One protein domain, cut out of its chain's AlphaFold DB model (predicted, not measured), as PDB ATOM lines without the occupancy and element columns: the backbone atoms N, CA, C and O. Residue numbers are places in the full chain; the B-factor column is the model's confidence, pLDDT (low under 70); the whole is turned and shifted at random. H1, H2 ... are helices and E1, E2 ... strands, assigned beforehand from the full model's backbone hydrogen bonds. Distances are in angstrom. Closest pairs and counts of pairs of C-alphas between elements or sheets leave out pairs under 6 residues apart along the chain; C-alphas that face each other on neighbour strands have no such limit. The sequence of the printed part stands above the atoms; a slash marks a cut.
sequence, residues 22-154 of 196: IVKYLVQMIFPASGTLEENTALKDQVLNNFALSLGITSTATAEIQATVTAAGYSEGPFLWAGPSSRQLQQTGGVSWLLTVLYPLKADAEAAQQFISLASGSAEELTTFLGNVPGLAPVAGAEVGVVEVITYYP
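This is residues 22 to 154 of the 196 residues of the protein "Hypothetical protein" of Haptolina brevifila (UniProt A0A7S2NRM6). A twisted sheet of five antiparallel strands is covered on one face by helices, with no named helix on its other face. H3 runs along the sheet over E1, H1 and H2 cover the part with E2 and E4, and short H4 sits off the sheet near the last residues of H2 and H3. The printed part has 133 residues, with four named helices and five named strands in the order E1 H1 H2 E2 E3 E4 H3 H4 E5; the sheet's order is E3 E2 E4 E1 E5. The class is mixed, helices and strands, and the whole is compact, with a radius of gyration of the C-alphas of 14.3 A and spans of 43 by 31 by 23 A.

In the sheet, E3 is residues 74 to 80, 18.0 A long, E2 residues 64 to 71, 23.6 A, and E4 residues 95 to 103, 26.5 A. E1, residues 22 to 33, is 34.3 A long and begins at C-alpha 22 (220.606, 189.297, 150.928). E5, residues 143 to 154, is 35.1 A long and ends at C-alpha 154 (210.357, 193.157, 152.014). H3, residues 106 to 119, is 19.7 A long and begins at C-alpha 106 (231.645, 183.895, 148.744). H2 is residues 44 to 54, 15.2 A, H1 residues 37 to 42, 8.6 A, and H4 residues 123 to 129, 9.7 A.

E1 is antiparallel to E5 (N 26 to O 147, 2.8 A) and to E4 (N 29 to O 99, 2.8 A). E2 is antiparallel to E4 (N 68 to O 98, 2.8 A) and forms a hairpin with E3 (N 69 to O 76, 2.9 A). E3 and E5 are the edge strands. H1, H2 and H3 are on the same face, two layers with helices on one face of the sheet. H3 is over E1, along the strands at 1 degree on the local plane, at a height over the sheet of 8.3 A; its closest C-alphas to E1 are Lys 106 and Tyr 25, 6.0 A. H2, height 9.5 A, is over E2 and E4, slantwise to the strands at 47 degrees to E2 on the local plane; the closest C-alphas of H2 and E2 are Leu 48 and Ala 67, 6.9 A. H1, height 8.3 A, is over E2, with E4 only just missed at 2 C-alphas; the C-alphas of Leu 37 and Ala 71, its closest to E2, are 5.7 A apart. E1, H1 H2, E2 and E4, H3 H4, E5 are split strand-helix-strand units, two strands running the same way with another between them, each with a right-handed crossover. H4 is only just not on the sheet, with 4 pairs of C-alphas within 10 A. H2 and H4 only just touch, with 3 pairs within 8 A, closest Ser 54 and Phe 129 at 6.3 A. H3, with residue 119 alone, and H4 only just touch, and only at the corner, closest Ala 119 and Glu 125 at 5.4 A. In H1, H2, H3 and H4 every O i to N i+4 pair is within hydrogen-bond range.

The C-alphas farthest apart, Glu 124 and Pro 154, are 46.5 A apart. The printed part has no cut. The links E3 to E4, residues 81 to 94, and H4 to E5, residues 130 to 142, are long. Mean pLDDT of the printed part is 78.0; residues 59 to 63, 72 to 75, 82 to 94 and 153 to 154 are under 70.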
ATOM      1  N   ILE A  22     219.285 189.312 150.306       76.44
ATOM      2  CA  ILE A  22     220.606 189.297 150.928       76.44
ATOM      3  C   ILE A  22     221.129 187.871 150.827       76.44
ATOM      4  O   ILE A  22     220.544 186.949 151.393       76.44
ATOM      5  N   VAL A  23     222.231 187.707 150.100       80.50
ATOM      6  CA  VAL A  23     222.946 186.434 149.984       80.50
ATOM      7  C   VAL A  23     224.084 186.431 150.993       80.50
ATOM      8  O   VAL A  23     224.858 187.386 151.067       80.50
ATOM      9  N   LYS A  24     224.177 185.362 151.778       83.31
ATOM     10  CA  LYS A  24     225.275 185.084 152.702       83.31
ATOM     11  C   LYS A  24     225.748 183.647 152.510       83.31
ATOM     12  O   LYS A  24     225.034 182.815 151.957       83.31
ATOM     13  N   TYR A  25     226.945 183.353 152.987       82.44
ATOM     14  CA  TYR A  25     227.591 182.057 152.831       82.44
ATOM     15  C   TYR A  25     227.901 181.492 154.211       82.44
ATOM     16  O   TYR A  25     228.676 182.068 154.971       82.44
ATOM     17  N   LEU A  26     227.248 180.386 154.552       83.50
ATOM     18  CA  LEU A  26     227.402 179.689 155.818       83.50
ATOM     19  C   LEU A  26     228.469 178.608 155.664       83.50
ATOM     20  O   LEU A  26     228.269 177.640 154.935       83.50
ATOM     21  N   VAL A  27     229.584 178.752 156.366       85.50
ATOM     22  CA  VAL A  27     230.605 177.710 156.489       85.50
ATOM     23  C   VAL A  27     230.257 176.862 157.705       85.50
ATOM     24  O   VAL A  27     230.032 177.408 158.785       85.50
ATOM     25  N   GLN A  28     230.196 175.545 157.545       86.25
ATOM     26  CA  GLN A  28     229.870 174.591 158.602       86.25
ATOM     27  C   GLN A  28     231.041 173.634 158.815       86.25
ATOM     28  O   GLN A  28     231.566 173.087 157.850       86.25
ATOM     29  N   MET A  29     231.420 173.410 160.070       83.69
ATOM     30  CA  MET A  29     232.335 172.353 160.486       83.69
ATOM     31  C   MET A  29     231.616 171.446 161.475       83.69
ATOM     32  O   MET A  29     231.132 171.911 162.507       83.69
ATOM     33  N   ILE A  30     231.578 170.154 161.178       86.88
ATOM     34  CA  ILE A  30     231.051 169.125 162.065       86.88
ATOM     35  C   ILE A  30     232.220 168.277 162.536       86.88
ATOM     36  O   ILE A  30     232.990 167.815 161.702       86.88
ATOM     37  N   PHE A  31     232.371 168.054 163.838       85.19
ATOM     38  CA  PHE A  31     233.394 167.136 164.338       85.19
ATOM     39  C   PHE A  31     232.929 166.339 165.562       85.19
ATOM     40  O   PHE A  31     232.274 166.894 166.447       85.19
ATOM     41  N   PRO A  32     233.283 165.047 165.649       85.56
ATOM     42  CA  PRO A  32     233.036 164.248 166.841       85.56
ATOM     43  C   PRO A  32     234.021 164.594 167.967       85.56
ATOM     44  O   PRO A  32     235.181 164.918 167.726       85.56
ATOM     45  N   ALA A  33     233.576 164.477 169.214       85.94
ATOM     46  CA  ALA A  33     234.384 164.608 170.419       85.94
ATOM     47  C   ALA A  33     234.032 163.500 171.423       85.94
ATOM     48  O   ALA A  33     232.949 162.911 171.390       85.94
ATOM     49  N   SER A  34     234.967 163.190 172.316       84.88
ATOM     50  CA  SER A  34     234.722 162.260 173.423       84.88
ATOM     51  C   SER A  34     234.139 162.970 174.657       84.88
ATOM     52  O   SER A  34     234.054 164.200 174.706       84.88
ATOM     53  N   GLY A  35     233.715 162.184 175.650       81.12
ATOM     54  CA  GLY A  35     233.098 162.679 176.883       81.12
ATOM     55  C   GLY A  35     231.571 162.736 176.822       81.12
ATOM     56  O   GLY A  35     230.932 162.119 175.967       81.12
ATOM     57  N   THR A  36     230.981 163.449 177.775       82.44
ATOM     58  CA  THR A  36     229.536 163.663 177.893       82.44
ATOM     59  C   THR A  36     229.109 164.984 177.255       82.44
ATOM     60  O   THR A  36     229.923 165.873 176.986       82.44
ATOM     61  N   LEU A  37     227.801 165.126 177.025       79.38
ATOM     62  CA  LEU A  37     227.210 166.378 176.551       79.38
ATOM     63  C   LEU A  37     227.484 167.534 177.512       79.38
ATOM     64  O   LEU A  37     227.872 168.608 177.077       79.38
ATOM     65  N   GLU A  38     227.296 167.297 178.811       79.06
ATOM     66  CA  GLU A  38     227.448 168.312 179.853       79.06
ATOM     67  C   GLU A  38     228.887 168.839 179.914       79.06
ATOM     68  O   GLU A  38     229.100 170.052 179.902       79.06
ATOM     69  N   GLU A  39     229.872 167.937 179.878       81.75
ATOM     70  CA  GLU A  39     231.294 168.296 179.828       81.75
ATOM     71  C   GLU A  39     231.616 169.137 178.589       81.75
ATOM     72  O   GLU A  39     232.291 170.154 178.699       81.75
ATOM     73  N   ASN A  40     231.096 168.769 177.414       84.81
ATOM     74  CA  ASN A  40     231.353 169.509 176.179       84.81
ATOM     75  C   ASN A  40     230.633 170.869 176.154       84.81
ATOM     76  O   ASN A  40     231.237 171.881 175.797       84.81
ATOM     77  N   THR A  41     229.374 170.946 176.591       82.69
ATOM     78  CA  THR A  41     228.637 172.217 176.670       82.69
ATOM     79  C   THR A  41     229.298 173.209 177.628       82.69
ATOM     80  O   THR A  41     229.251 174.425 177.393       82.69
ATOM     81  N   ALA A  42     229.944 172.732 178.695       84.50
ATOM     82  CA  ALA A  42     230.710 173.591 179.594       84.50
ATOM     83  C   ALA A  42     231.880 174.300 178.880       84.50
ATOM     84  O   ALA A  42     232.272 175.393 179.285       84.50
ATOM     85  N   LEU A  43     232.388 173.730 177.781       87.00
ATOM     86  CA  LEU A  43     233.525 174.246 177.012       87.00
ATOM     87  C   LEU A  43     233.128 175.188 175.865       87.00
ATOM     88  O   LEU A  43     234.007 175.784 175.241       87.00
ATOM     89  N   LYS A  44     231.828 175.358 175.582       85.56
ATOM     90  CA  LYS A  44     231.318 176.100 174.410       85.56
ATOM     91  C   LYS A  44     231.937 177.481 174.215       85.56
ATOM     92  O   LYS A  44     232.258 177.836 173.089       85.56
ATOM     93  N   ASP A  45     232.136 178.236 175.293       86.12
ATOM     94  CA  ASP A  45     232.604 179.618 175.204       86.12
ATOM     95  C   ASP A  45     234.081 179.657 174.788       86.12
ATOM     96  O   ASP A  45     234.475 180.480 173.965       86.12
ATOM     97  N   GLN A  46     234.885 178.710 175.287       88.00
ATOM     98  CA  GLN A  46     236.288 178.555 174.896       88.00
ATOM     99  C   GLN A  46     236.409 178.047 173.458       88.00
ATOM    100  O   GLN A  46     237.196 178.594 172.688       88.00
ATOM    101  N   VAL A  47     235.595 177.056 173.078       89.19
ATOM    102  CA  VAL A  47     235.562 176.516 171.710       89.19
ATOM    103  C   VAL A  47     235.175 177.601 170.707       89.19
ATOM    104  O   VAL A  47     235.891 177.800 169.730       89.19
ATOM    105  N   LEU A  48     234.093 178.343 170.959       87.62
ATOM    106  CA  LEU A  48     233.639 179.438 170.096       87.62
ATOM    107  C   LEU A  48     234.678 180.555 169.988       87.62
ATOM    108  O   LEU A  48     234.947 181.033 168.888       87.62
ATOM    109  N   ASN A  49     235.280 180.956 171.110       86.81
ATOM    110  CA  ASN A  49     236.285 182.013 171.114       86.81
ATOM    111  C   ASN A  49     237.553 181.605 170.354       86.81
ATOM    112  O   ASN A  49     238.047 182.368 169.529       86.81
ATOM    113  N   ASN A  50     238.063 180.396 170.586       89.44
ATOM    114  CA  ASN A  50     239.259 179.920 169.897       89.44
ATOM    115  C   ASN A  50     238.996 179.671 168.412       89.44
ATOM    116  O   ASN A  50     239.841 180.002 167.589       89.44
ATOM    117  N   PHE A  51     237.815 179.168 168.055       89.81
ATOM    118  CA  PHE A  51     237.410 179.032 166.659       89.81
ATOM    119  C   PHE A  51     237.375 180.390 165.943       89.81
ATOM    120  O   PHE A  51     237.924 180.519 164.850       89.81
ATOM    121  N   ALA A  52     236.816 181.424 166.581       86.81
ATOM    122  CA  ALA A  52     236.833 182.786 166.050       86.81
ATOM    123  C   ALA A  52     238.265 183.309 165.854       86.81
ATOM    124  O   ALA A  52     238.608 183.787 164.772       86.81
ATOM    125  N   LEU A  53     239.119 183.158 166.873       87.88
ATOM    126  CA  LEU A  53     240.516 183.590 166.834       87.88
ATOM    127  C   LEU A  53     241.318 182.880 165.741       87.88
ATOM    128  O   LEU A  53     242.073 183.536 165.025       87.88
ATOM    129  N   SER A  54     241.128 181.572 165.567       88.56
ATOM    130  CA  SER A  54     241.804 180.793 164.525       88.56
ATOM    131  C   SER A  54     241.388 181.219 163.121       88.56
ATOM    132  O   SER A  54     242.209 181.192 162.210       88.56
ATOM    133  N   LEU A  55     240.151 181.688 162.946       86.69
ATOM    134  CA  LEU A  55     239.677 182.292 161.699       86.69
ATOM    135  C   LEU A  55     240.072 183.772 161.545       86.69
ATOM    136  O   LEU A  55     239.692 184.409 160.564       86.69
ATOM    137  N   GLY A  56     240.813 184.341 162.503       84.56
ATOM    138  CA  GLY A  56     241.188 185.756 162.513       84.56
ATOM    139  C   GLY A  56     240.014 186.706 162.769       84.56
ATOM    140  O   GLY A  56     240.119 187.904 162.503       84.56
ATOM    141  N   ILE A  57     238.890 186.197 163.276       82.00
ATOM    142  CA  ILE A  57     237.683 186.971 163.558       82.00
ATOM    143  C   ILE A  57     237.805 187.554 164.965       82.00
ATOM    144  O   ILE A  57     237.850 186.837 165.961       82.00
ATOM    145  N   THR A  58     237.838 188.882 165.051       73.00
ATOM    146  CA  THR A  58     238.030 189.618 166.312       73.00
ATOM    147  C   THR A  58     236.798 190.420 166.743       73.00
ATOM    148  O   THR A  58     236.810 191.041 167.803       73.00
ATOM    149  N   SER A  59     235.723 190.407 165.945       64.38
ATOM    150  CA  SER A  59     234.469 191.116 166.221       64.38
ATOM    151  C   SER A  59     233.258 190.370 165.657       64.38
ATOM    152  O   SER A  59     233.309 189.833 164.553       64.38
ATOM    153  N   THR A  60     232.135 190.400 166.381       61.38
ATOM    154  CA  THR A  60     230.841 189.849 165.933       61.38
ATOM    155  C   THR A  60     230.180 190.676 164.830       61.38
ATOM    156  O   THR A  60     229.248 190.214 164.178       61.38
ATOM    157  N   ALA A  61     230.659 191.898 164.579       56.22
ATOM    158  CA  ALA A  61     230.128 192.751 163.518       56.22
ATOM    159  C   ALA A  61     230.465 192.230 162.110       56.22
ATOM    160  O   ALA A  61     229.780 192.574 161.149       56.22
ATOM    161  N   THR A  62     231.526 191.427 161.982       60.56
ATOM    162  CA  THR A  62     232.010 190.924 160.689       60.56
ATOM    163  C   THR A  62     231.553 189.502 160.389       60.56
ATOM    164  O   THR A  62     231.515 189.126 159.221       60.56
ATOM    165  N   ALA A  63     231.193 188.723 161.411       65.25
ATOM    166  CA  ALA A  63     230.733 187.352 161.251       65.25
ATOM    167  C   ALA A  63     229.855 186.912 162.427       65.25
ATOM    168  O   ALA A  63     230.128 187.236 163.584       65.25
ATOM    169  N   GLU A  64     228.829 186.124 162.119       78.69
ATOM    170  CA  GLU A  64     228.026 185.435 163.124       78.69
ATOM    171  C   GLU A  64     228.564 184.015 163.289       78.69
ATOM    172  O   GLU A  64     228.644 183.271 162.310       78.69
ATOM    173  N   ILE A  65     228.952 183.661 164.517       80.69
ATOM    174  CA  ILE A  65     229.516 182.352 164.849       80.69
ATOM    175  C   ILE A  65     228.576 181.646 165.817       80.69
ATOM    176  O   ILE A  65     228.179 182.221 166.836       80.69
ATOM    177  N   GLN A  66     228.241 180.398 165.504       85.62
ATOM    178  CA  GLN A  66     227.354 179.579 166.320       85.62
ATOM    179  C   GLN A  66     227.937 178.186 166.548       85.62
ATOM    180  O   GLN A  66     228.667 177.666 165.706       85.62
ATOM    181  N   ALA A  67     227.593 177.579 167.682       82.12
ATOM    182  CA  ALA A  67     227.921 176.196 168.003       82.12
ATOM    183  C   ALA A  67     226.666 175.428 168.417       82.12
ATOM    184  O   ALA A  67     225.842 175.943 169.167       82.12
ATOM    185  N   THR A  68     226.546 174.178 167.991       82.75
ATOM    186  CA  THR A  68     225.573 173.222 168.528       82.75
ATOM    187  C   THR A  68     226.317 171.962 168.938       82.75
ATOM    188  O   THR A  68     227.087 171.422 168.146       82.75
ATOM    189  N   VAL A  69     226.103 171.492 170.165       76.38
ATOM    190  CA  VAL A  69     226.681 170.238 170.665       76.38
ATOM    191  C   VAL A  69     225.580 169.198 170.682       76.38
ATOM    192  O   VAL A  69     224.538 169.421 171.286       76.38
ATOM    193  N   THR A  70     225.792 168.071 170.017       77.69
ATOM    194  CA  THR A  70     224.831 166.969 169.933       77.69
ATOM    195  C   THR A  70     225.434 165.726 170.561       77.69
ATOM    196  O   THR A  70     226.576 165.424 170.275       77.69
ATOM    197  N   ALA A  71     224.721 164.991 171.408       74.56
ATOM    198  CA  ALA A  71     225.190 163.731 171.966       74.56
ATOM    199  C   ALA A  71     224.042 162.786 172.260       74.56
ATOM    200  O   ALA A  71     223.074 163.210 172.876       74.56
ATOM    201  N   ALA A  72     224.172 161.507 171.899       66.44
ATOM    202  CA  ALA A  72     223.280 160.402 172.295       66.44
ATOM    203  C   ALA A  72     221.781 160.594 172.067       66.44
ATOM    204  O   ALA A  72     220.998 159.711 172.410       66.44
ATOM    205  N   GLY A  73     221.347 161.713 171.514       54.97
ATOM    206  CA  GLY A  73     219.974 162.059 171.736       54.97
ATOM    207  C   GLY A  73     219.597 163.512 171.964       54.97
ATOM    208  O   GLY A  73     218.414 163.854 172.010       54.97
ATOM    209  N   TYR A  74     220.592 164.342 172.148       61.09
ATOM    210  CA  TYR A  74     220.400 165.604 172.807       61.09
ATOM    211  C   TYR A  74     221.236 166.609 172.061       61.09
ATOM    212  O   TYR A  74     222.426 166.390 171.898       61.09
ATOM    213  N   SER A  75     220.624 167.694 171.626       66.12
ATOM    214  CA  SER A  75     221.342 168.861 171.147       66.12
ATOM    215  C   SER A  75     221.257 169.958 172.201       66.12
ATOM    216  O   SER A  75     220.254 170.095 172.902       66.12
ATOM    217  N   GLU A  76     222.316 170.739 172.331       74.19
ATOM    218  CA  GLU A  76     222.308 172.005 173.040       74.19
ATOM    219  C   GLU A  76     222.902 173.079 172.132       74.19
ATOM    220  O   GLU A  76     223.913 172.856 171.463       74.19
ATOM    221  N   GLY A  77     222.230 174.229 172.080       76.06
ATOM    222  CA  GLY A  77     222.500 175.301 171.131       76.06
ATOM    223  C   GLY A  77     221.297 175.624 170.224       76.06
ATOM    224  O   GLY A  77     220.226 175.021 170.378       76.06
ATOM    225  N   PRO A  78     221.461 176.590 169.299       74.88
ATOM    226  CA  PRO A  78     222.719 177.268 168.984       74.88
ATOM    227  C   PRO A  78     223.222 178.175 170.118       74.88
ATOM    228  O   PRO A  78     222.489 178.991 170.687       74.88
ATOM    229  N   PHE A  79     224.502 178.018 170.442       79.75
ATOM    230  CA  PHE A  79     225.280 178.921 171.277       79.75
ATOM    231  C   PHE A  79     225.884 179.997 170.386       79.75
ATOM    232  O   PHE A  79     226.613 179.671 169.453       79.75
ATOM    233  N   LEU A  80     225.578 181.263 170.659       77.12
ATOM    234  CA  LEU A  80     226.093 182.384 169.880       77.12
ATOM    235  C   LEU A  80     227.403 182.884 170.480       77.12
ATOM    236  O   LEU A  80     227.501 183.077 171.694       77.12
ATOM    237  N   TRP A  81     228.391 183.161 169.632       71.50
ATOM    238  CA  TRP A  81     229.591 183.870 170.062       71.50
ATOM    239  C   TRP A  81     229.209 185.292 170.507       71.50
ATOM    240  O   TRP A  81     228.758 186.106 169.704       71.50
ATOM    241  N   ALA A  82     229.338 185.558 171.811       61.94
ATOM    242  CA  ALA A  82     228.945 186.805 172.476       61.94
ATOM    243  C   ALA A  82     227.444 187.186 172.368       61.94
ATOM    244  O   ALA A  82     227.110 188.368 172.274       61.94
ATOM    245  N   GLY A  83     226.524 186.210 172.439       52.41
ATOM    246  CA  GLY A  83     225.073 186.460 172.417       52.41
ATOM    247  C   GLY A  83     224.232 185.494 173.271       52.41
ATOM    248  O   GLY A  83     224.756 184.508 173.793       52.41
ATOM    249  N   PRO A  84     222.921 185.761 173.443       41.59
ATOM    250  CA  PRO A  84     222.016 184.863 174.160       41.59
ATOM    251  C   PRO A  84     221.863 183.537 173.402       41.59
ATOM    252  O   PRO A  84     221.640 183.523 172.196       41.59
ATOM    253  N   SER A  85     221.984 182.417 174.112       45.62
ATOM    254  CA  SER A  85     221.879 181.070 173.540       45.62
ATOM    255  C   SER A  85     220.467 180.502 173.688       45.62
ATOM    256  O   SER A  85     219.740 180.838 174.625       45.62
ATOM    257  N   SER A  86     220.068 179.630 172.761       40.22
ATOM    258  CA  SER A  86     218.799 178.892 172.835       40.22
ATOM    259  C   SER A  86     219.061 177.391 172.959       40.22
ATOM    260  O   SER A  86     220.138 176.917 172.611       40.22
ATOM    261  N   ARG A  87     218.108 176.649 173.538       42.06
ATOM    262  CA  ARG A  87     218.215 175.204 173.787       42.06
ATOM    263  C   ARG A  87     217.146 174.487 172.967       42.06
ATOM    264  O   ARG A  87     215.960 174.667 173.236       42.06
ATOM    265  N   GLN A  88     217.543 173.676 171.993       35.62
ATOM    266  CA  GLN A  88     216.639 172.754 171.296       35.62
ATOM    267  C   GLN A  88     217.138 171.320 171.462       35.62
ATOM    268  O   GLN A  88     218.317 171.081 171.253       35.62
ATOM    269  N   LEU A  89     216.256 170.385 171.838       31.00
ATOM    270  CA  LEU A  89     216.569 168.976 172.134       31.00
ATOM    271  C   LEU A  89     216.093 168.052 170.986       31.00
ATOM    272  O   LEU A  89     214.887 167.990 170.755       31.00
ATOM    273  N   GLN A  90     216.985 167.308 170.308       33.28
ATOM    274  CA  GLN A  90     216.639 166.214 169.363       33.28
ATOM    275  C   GLN A  90     217.762 165.148 169.198       33.28
ATOM    276  O   GLN A  90     218.916 165.434 169.508       33.28
ATOM    277  N   GLN A  91     217.425 163.913 168.743       29.00
ATOM    278  CA  GLN A  91     218.053 162.656 169.226       29.00
ATOM    279  C   GLN A  91     218.973 161.788 168.300       29.00
ATOM    280  O   GLN A  91     218.415 161.170 167.404       29.00
ATOM    281  N   THR A  92     220.315 161.619 168.554       30.28
ATOM    282  CA  THR A  92     221.151 160.347 168.462       30.28
ATOM    283  C   THR A  92     222.656 160.423 168.929       30.28
ATOM    284  O   THR A  92     223.173 161.511 169.132       30.28
ATOM    285  N   GLY A  93     223.308 159.245 169.136       51.81
ATOM    286  CA  GLY A  93     224.694 158.849 169.583       51.81
ATOM    287  C   GLY A  93     225.928 159.774 169.445       51.81
ATOM    288  O   GLY A  93     225.974 160.551 168.511       51.81
ATOM    289  N   GLY A  94     226.947 159.595 170.323       61.72
ATOM    290  CA  GLY A  94     228.297 160.233 170.302       61.72
ATOM    291  C   GLY A  94     228.307 161.768 170.428       61.72
ATOM    292  O   GLY A  94     227.412 162.398 169.891       61.72
ATOM    293  N   VAL A  95     229.257 162.409 171.131       73.62
ATOM    294  CA  VAL A  95     229.272 163.891 171.163       73.62
ATOM    295  C   VAL A  95     229.781 164.417 169.815       73.62
ATOM    296  O   VAL A  95     230.839 164.008 169.354       73.62
ATOM    297  N   SER A  96     229.041 165.313 169.172       82.44
ATOM    298  CA  SER A  96     229.370 165.956 167.904       82.44
ATOM    299  C   SER A  96     229.125 167.452 168.016       82.44
ATOM    300  O   SER A  96     228.053 167.889 168.428       82.44
ATOM    301  N   TRP A  97     230.101 168.241 167.603       84.44
ATOM    302  CA  TRP A  97     229.996 169.685 167.483       84.44
ATOM    303  C   TRP A  97     229.611 170.051 166.058       84.44
ATOM    304  O   TRP A  97     230.141 169.475 165.115       84.44
ATOM    305  N   LEU A  98     228.723 171.025 165.908       85.94
ATOM    306  CA  LEU A  98     228.481 171.762 164.674       85.94
ATOM    307  C   LEU A  98     228.862 173.215 164.942       85.94
ATOM    308  O   LEU A  98     228.167 173.898 165.690       85.94
ATOM    309  N   LEU A  99     229.959 173.674 164.350       85.00
ATOM    310  CA  LEU A  99     230.370 175.072 164.354       85.00
ATOM    311  C   LEU A  99     229.993 175.704 163.022       85.00
ATOM    312  O   LEU A  99     230.232 175.124 161.964       85.00
ATOM    313  N   THR A 100     229.421 176.900 163.062       85.81
ATOM    314  CA  THR A 100     229.021 177.614 161.852       85.81
ATOM    315  C   THR A 100     229.500 179.051 161.872       85.81
ATOM    316  O   THR A 100     229.367 179.709 162.901       85.81
ATOM    317  N   VAL A 101     229.984 179.548 160.734       85.25
ATOM    318  CA  VAL A 101     230.315 180.965 160.523       85.25
ATOM    319  C   VAL A 101     229.597 181.490 159.294       85.25
ATOM    320  O   VAL A 101     229.628 180.866 158.234       85.25
ATOM    321  N   LEU A 102     228.975 182.655 159.424       86.44
ATOM    322  CA  LEU A 102     228.279 183.321 158.332       86.44
ATOM    323  C   LEU A 102     229.133 184.451 157.739       86.44
ATOM    324  O   LEU A 102     229.444 185.421 158.432       86.44
ATOM    325  N   TYR A 103     229.445 184.350 156.447       82.50
ATOM    326  CA  TYR A 103     230.196 185.348 155.685       82.50
ATOM    327  C   TYR A 103     229.295 186.105 154.697       82.50
ATOM    328  O   TYR A 103     228.398 185.513 154.090       82.50
ATOM    329  N   PRO A 104     229.534 187.408 154.476       81.88
ATOM    330  CA  PRO A 104     228.817 188.182 153.464       81.88
ATOM    331  C   PRO A 104     229.307 187.897 152.035       81.88
ATOM    332  O   PRO A 104     228.558 188.096 151.082       81.88
ATOM    333  N   LEU A 105     230.554 187.443 151.870       82.88
ATOM    334  CA  LEU A 105     231.189 187.233 150.571       82.88
ATOM    335  C   LEU A 105     231.555 185.763 150.365       82.88
ATOM    336  O   LEU A 105     232.056 185.096 151.269       82.88
ATOM    337  N   LYS A 106     231.353 185.281 149.134       83.38
ATOM    338  CA  LYS A 106     231.645 183.895 148.744       83.38
ATOM    339  C   LYS A 106     233.124 183.547 148.883       83.38
ATOM    340  O   LYS A 106     233.452 182.497 149.416       83.38
ATOM    341  N   ALA A 107     233.995 184.442 148.418       83.69
ATOM    342  CA  ALA A 107     235.439 184.228 148.435       83.69
ATOM    343  C   ALA A 107     235.974 184.032 149.863       83.69
ATOM    344  O   ALA A 107     236.787 183.141 150.094       83.69
ATOM    345  N   ASP A 108     235.462 184.806 150.825       85.75
ATOM    346  CA  ASP A 108     235.846 184.683 152.234       85.75
ATOM    347  C   ASP A 108     235.369 183.347 152.824       85.75
ATOM    348  O   ASP A 108     236.115 182.685 153.542       85.75
ATOM    349  N   ALA A 109     234.154 182.911 152.468       85.50
ATOM    350  CA  ALA A 109     233.618 181.619 152.887       85.50
ATOM    351  C   ALA A 109     234.403 180.434 152.302       85.50
ATOM    352  O   ALA A 109     234.683 179.472 153.013       85.50
ATOM    353  N   GLU A 110     234.787 180.501 151.026       86.75
ATOM    354  CA  GLU A 110     235.602 179.472 150.368       86.75
ATOM    355  C   GLU A 110     237.020 179.418 150.955       86.75
ATOM    356  O   GLU A 110     237.540 178.331 151.214       86.75
ATOM    357  N   ALA A 111     237.631 180.575 151.232       86.88
ATOM    358  CA  ALA A 111     238.927 180.650 151.901       86.88
ATOM    359  C   ALA A 111     238.862 180.055 153.317       86.88
ATOM    360  O   ALA A 111     239.713 179.242 153.688       86.88
ATOM    361  N   ALA A 112     237.821 180.393 154.084       85.81
ATOM    362  CA  ALA A 112     237.584 179.824 155.405       85.81
ATOM    363  C   ALA A 112     237.348 178.307 155.339       85.81
ATOM    364  O   ALA A 112     237.949 177.567 156.111       85.81
ATOM    365  N   GLN A 113     236.549 177.815 154.386       88.38
ATOM    366  CA  GLN A 113     236.326 176.381 154.186       88.38
ATOM    367  C   GLN A 113     237.636 175.635 153.925       88.38
ATOM    368  O   GLN A 113     237.885 174.602 154.547       88.38
ATOM    369  N   GLN A 114     238.471 176.136 153.009       88.19
ATOM    370  CA  GLN A 114     239.755 175.515 152.685       88.19
ATOM    371  C   GLN A 114     240.677 175.486 153.903       88.19
ATOM    372  O   GLN A 114     241.250 174.443 154.214       88.19
ATOM    373  N   PHE A 115     240.770 176.606 154.622       88.44
ATOM    374  CA  PHE A 115     241.578 176.711 155.830       88.44
ATOM    375  C   PHE A 115     241.113 175.744 156.926       88.44
ATOM    376  O   PHE A 115     241.927 174.995 157.459       88.44
ATOM    377  N   ILE A 116     239.806 175.688 157.208       86.81
ATOM    378  CA  ILE A 116     239.235 174.756 158.189       86.81
ATOM    379  C   ILE A 116     239.470 173.307 157.749       86.81
ATOM    380  O   ILE A 116     239.839 172.478 158.574       86.81
ATOM    381  N   SER A 117     239.308 172.988 156.462       86.94
ATOM    382  CA  SER A 117     239.512 171.622 155.948       86.94
ATOM    383  C   SER A 117     240.954 171.146 156.132       86.94
ATOM    384  O   SER A 117     241.182 169.995 156.485       86.94
ATOM    385  N   LEU A 118     241.929 172.039 155.937       87.38
ATOM    386  CA  LEU A 118     243.341 171.766 156.211       87.38
ATOM    387  C   LEU A 118     243.606 171.616 157.715       87.38
ATOM    388  O   LEU A 118     244.298 170.696 158.131       87.38
ATOM    389  N   ALA A 119     243.030 172.496 158.532       85.75
ATOM    390  CA  ALA A 119     243.252 172.533 159.975       85.75
ATOM    391  C   ALA A 119     242.467 171.464 160.765       85.75
ATOM    392  O   ALA A 119     242.616 171.372 161.980       85.75
ATOM    393  N   SER A 120     241.629 170.666 160.099       84.56
ATOM    394  CA  SER A 120     240.792 169.622 160.712       84.56
ATOM    395  C   SER A 120     240.992 168.233 160.091       84.56
ATOM    396  O   SER A 120     240.186 167.330 160.319       84.56
ATOM    397  N   GLY A 121     242.084 168.038 159.339       83.00
ATOM    398  CA  GLY A 121     242.415 166.767 158.683       83.00
ATOM    399  C   GLY A 121     242.657 165.602 159.653       83.00
ATOM    400  O   GLY A 121     242.414 164.442 159.314       83.00
ATOM    401  N   SER A 122     243.075 165.906 160.879       88.94
ATOM    402  CA  SER A 122     243.316 164.956 161.965       88.94
ATOM    403  C   SER A 122     242.811 165.490 163.310       88.94
ATOM    404  O   SER A 122     242.540 166.680 163.470       88.94
ATOM    405  N   ALA A 123     242.700 164.607 164.309       85.88
ATOM    406  CA  ALA A 123     242.310 165.003 165.665       85.88
ATOM    407  C   ALA A 123     243.319 165.977 166.309       85.88
ATOM    408  O   ALA A 123     242.929 166.873 167.055       85.88
ATOM    409  N   GLU A 124     244.609 165.825 166.007       89.94
ATOM    410  CA  GLU A 124     245.698 166.655 166.540       89.94
ATOM    411  C   GLU A 124     245.694 168.059 165.926       89.94
ATOM    412  O   GLU A 124     245.782 169.060 166.647       89.94
ATOM    413  N   GLU A 125     245.524 168.146 164.605       90.81
ATOM    414  CA  GLU A 125     245.348 169.419 163.900       90.81
ATOM    415  C   GLU A 125     244.092 170.132 164.391       90.81
ATOM    416  O   GLU A 125     244.168 171.305 164.748       90.81
ATOM    417  N   LEU A 126     242.977 169.409 164.539       87.44
ATOM    418  CA  LEU A 126     241.728 169.967 165.052       87.44
ATOM    419  C   LEU A 126     241.872 170.475 166.495       87.44
ATOM    420  O   LEU A 126     241.361 171.540 166.834       87.44
ATOM    421  N   THR A 127     242.608 169.756 167.344       90.75
ATOM    422  CA  THR A 127     242.903 170.193 168.718       90.75
ATOM    423  C   THR A 127     243.730 171.478 168.721       90.75
ATOM    424  O   THR A 127     243.447 172.401 169.487       90.75
ATOM    425  N   THR A 128     244.714 171.572 167.825       91.81
ATOM    426  CA  THR A 128     245.561 172.763 167.663       91.81
ATOM    427  C   THR A 128     244.752 173.943 167.132       91.81
ATOM    428  O   THR A 128     244.836 175.046 167.667       91.81
ATOM    429  N   PHE A 129     243.918 173.697 166.125       90.69
ATOM    430  CA  PHE A 129     243.027 174.669 165.510       90.69
ATOM    431  C   PHE A 129     242.003 175.226 166.499       90.69
ATOM    432  O   PHE A 129     241.733 176.423 166.501       90.69
ATOM    433  N   LEU A 130     241.477 174.393 167.397       90.00
ATOM    434  CA  LEU A 130     240.588 174.831 168.474       90.00
ATOM    435  C   LEU A 130     241.349 175.412 169.676       90.00
ATOM    436  O   LEU A 130     240.740 175.712 170.698       90.00
ATOM    437  N   GLY A 131     242.666 175.611 169.584       89.62
ATOM    438  CA  GLY A 131     243.457 176.284 170.613       89.62
ATOM    439  C   GLY A 131     243.695 175.451 171.873       89.62
ATOM    440  O   GLY A 131     243.836 176.023 172.950       89.62
ATOM    441  N   ASN A 132     243.746 174.119 171.757       91.00
ATOM    442  CA  ASN A 132     244.024 173.185 172.856       91.00
ATOM    443  C   ASN A 132     243.106 173.384 174.079       91.00
ATOM    444  O   ASN A 132     243.583 173.472 175.210       91.00
ATOM    445  N   VAL A 133     241.789 173.471 173.855       89.62
ATOM    446  CA  VAL A 133     240.790 173.605 174.931       89.62
ATOM    447  C   VAL A 133     240.934 172.446 175.931       89.62
ATOM    448  O   VAL A 133     240.701 171.294 175.555       89.62
ATOM    449  N   PRO A 134     241.294 172.703 177.203       90.38
ATOM    450  CA  PRO A 134     241.444 171.645 178.194       90.38
ATOM    451  C   PRO A 134     240.133 170.884 178.406       90.38
ATOM    452  O   PRO A 134     239.084 171.488 178.613       90.38
ATOM    453  N   GLY A 135     240.197 169.553 178.370       83.62
ATOM    454  CA  GLY A 135     239.018 168.690 178.508       83.62
ATOM    455  C   GLY A 135     238.240 168.463 177.209       83.62
ATOM    456  O   GLY A 135     237.409 167.559 177.170       83.62
ATOM    457  N   LEU A 136     238.539 169.199 176.131       87.62
ATOM    458  CA  LEU A 136     238.055 168.853 174.800       87.62
ATOM    459  C   LEU A 136     238.958 167.768 174.211       87.62
ATOM    460  O   LEU A 136     240.173 167.928 174.133       87.62
ATOM    461  N   ALA A 137     238.354 166.680 173.750       89.12
ATOM    462  CA  ALA A 137     239.061 165.599 173.077       89.12
ATOM    463  C   ALA A 137     238.383 165.319 171.729       89.12
ATOM    464  O   ALA A 137     237.500 164.453 171.660       89.12
ATOM    465  N   PRO A 138     238.744 166.085 170.678       85.69
ATOM    466  CA  PRO A 138     238.232 165.887 169.331       85.69
ATOM    467  C   PRO A 138     238.647 164.523 168.780       85.69
ATOM    468  O   PRO A 138     239.722 164.005 169.078       85.69
ATOM    469  N   VAL A 139     237.793 163.948 167.946       84.50
ATOM    470  CA  VAL A 139     238.025 162.683 167.252       84.50
ATOM    471  C   VAL A 139     238.162 162.973 165.757       84.50
ATOM    472  O   VAL A 139     237.567 163.914 165.234       84.50
ATOM    473  N   ALA A 140     238.975 162.176 165.064       79.25
ATOM    474  CA  ALA A 140     239.167 162.321 163.625       79.25
ATOM    475  C   ALA A 140     237.850 162.141 162.848       79.25
ATOM    476  O   ALA A 140     236.948 161.421 163.281       79.25
ATOM    477  N   GLY A 141     237.780 162.753 161.663       74.50
ATOM    478  CA  GLY A 141     236.595 162.715 160.803       74.50
ATOM    479  C   GLY A 141     235.744 163.979 160.881       74.50
ATOM    480  O   GLY A 141     234.521 163.879 160.861       74.50
ATOM    481  N   ALA A 142     236.383 165.148 160.982       79.25
ATOM    482  CA  ALA A 142     235.684 166.408 160.801       79.25
ATOM    483  C   ALA A 142     235.196 166.548 159.350       79.25
ATOM    484  O   ALA A 142     235.887 166.169 158.402       79.25
ATOM    485  N   GLU A 143     234.002 167.100 159.178       81.81
ATOM    486  CA  GLU A 143     233.383 167.361 157.884       81.81
ATOM    487  C   GLU A 143     233.154 168.867 157.742       81.81
ATOM    488  O   GLU A 143     232.594 169.505 158.635       81.81
ATOM    489  N   VAL A 144     233.594 169.447 156.622       82.50
ATOM    490  CA  VAL A 144     233.516 170.892 156.371       82.50
ATOM    491  C   VAL A 144     232.729 171.156 155.093       82.50
ATOM    492  O   VAL A 144     233.009 170.563 154.049       82.50
ATOM    493  N   GLY A 145     231.758 172.065 155.156       81.31
ATOM    494  CA  GLY A 145     230.889 172.411 154.034       81.31
ATOM    495  C   GLY A 145     230.584 173.904 153.958       81.31
ATOM    496  O   GLY A 145     230.748 174.637 154.930       81.31
ATOM    497  N   VAL A 146     230.125 174.349 152.787       81.88
ATOM    498  CA  VAL A 146     229.625 175.712 152.566       81.88
ATOM    499  C   VAL A 146     228.219 175.636 151.999       81.88
ATOM    500  O   VAL A 146     227.965 174.926 151.027       81.88
ATOM    501  N   VAL A 147     227.313 176.395 152.604       80.62
ATOM    502  CA  VAL A 147     225.909 176.493 152.218       80.62
ATOM    503  C   VAL A 147     225.593 177.945 151.882       80.62
ATOM    504  O   VAL A 147     225.879 178.854 152.659       80.62
ATOM    505  N   GLU A 148     224.996 178.177 150.718       79.94
ATOM    506  CA  GLU A 148     224.483 179.494 150.342       79.94
ATOM    507  C   GLU A 148     223.140 179.743 151.040       79.94
ATOM    508  O   GLU A 148     222.220 178.929 150.957       79.94
ATOM    509  N   VAL A 149     223.030 180.870 151.741       78.81
ATOM    510  CA  VAL A 149     221.833 181.283 152.476       78.81
ATOM    511  C   VAL A 149     221.297 182.558 151.843       78.81
ATOM    512  O   VAL A 149     221.941 183.607 151.889       78.81
ATOM    513  N   ILE A 150     220.102 182.472 151.260       78.06
ATOM    514  CA  ILE A 150     219.419 183.611 150.643       78.06
ATOM    515  C   ILE A 150     218.246 184.017 151.527       78.06
ATOM    516  O   ILE A 150     217.301 183.249 151.710       78.06
ATOM    517  N   THR A 151     218.292 185.246 152.036       75.88
ATOM    518  CA  THR A 151     217.213 185.829 152.834       75.88
ATOM    519  C   THR A 151     216.534 186.943 152.051       75.88
ATOM    520  O   THR A 151     217.180 187.903 151.627       75.88
ATOM    521  N   TYR A 152     215.217 186.831 151.881       73.06
ATOM    522  CA  TYR A 152     214.394 187.858 151.246       73.06
ATOM    523  C   TYR A 152     213.832 188.816 152.294       73.06
ATOM    524  O   TYR A 152     213.161 188.389 153.233       73.06
ATOM    525  N   TYR A 153     214.066 190.110 152.103       65.38
ATOM    526  CA  TYR A 153     213.487 191.169 152.920       65.38
ATOM    527  C   TYR A 153     212.468 191.953 152.100       65.38
ATOM    528  O   TYR A 153     212.781 192.344 150.971       65.38
ATOM    529  N   PRO A 154     211.266 192.216 152.642       67.44
ATOM    530  CA  PRO A 154     210.357 193.157 152.014       67.44
ATOM    531  C   PRO A 154     211.035 194.530 151.992       67.44
ATOM    532  O   PRO A 154     211.508 195.017 153.018       67.44
TER     533      PRO A 154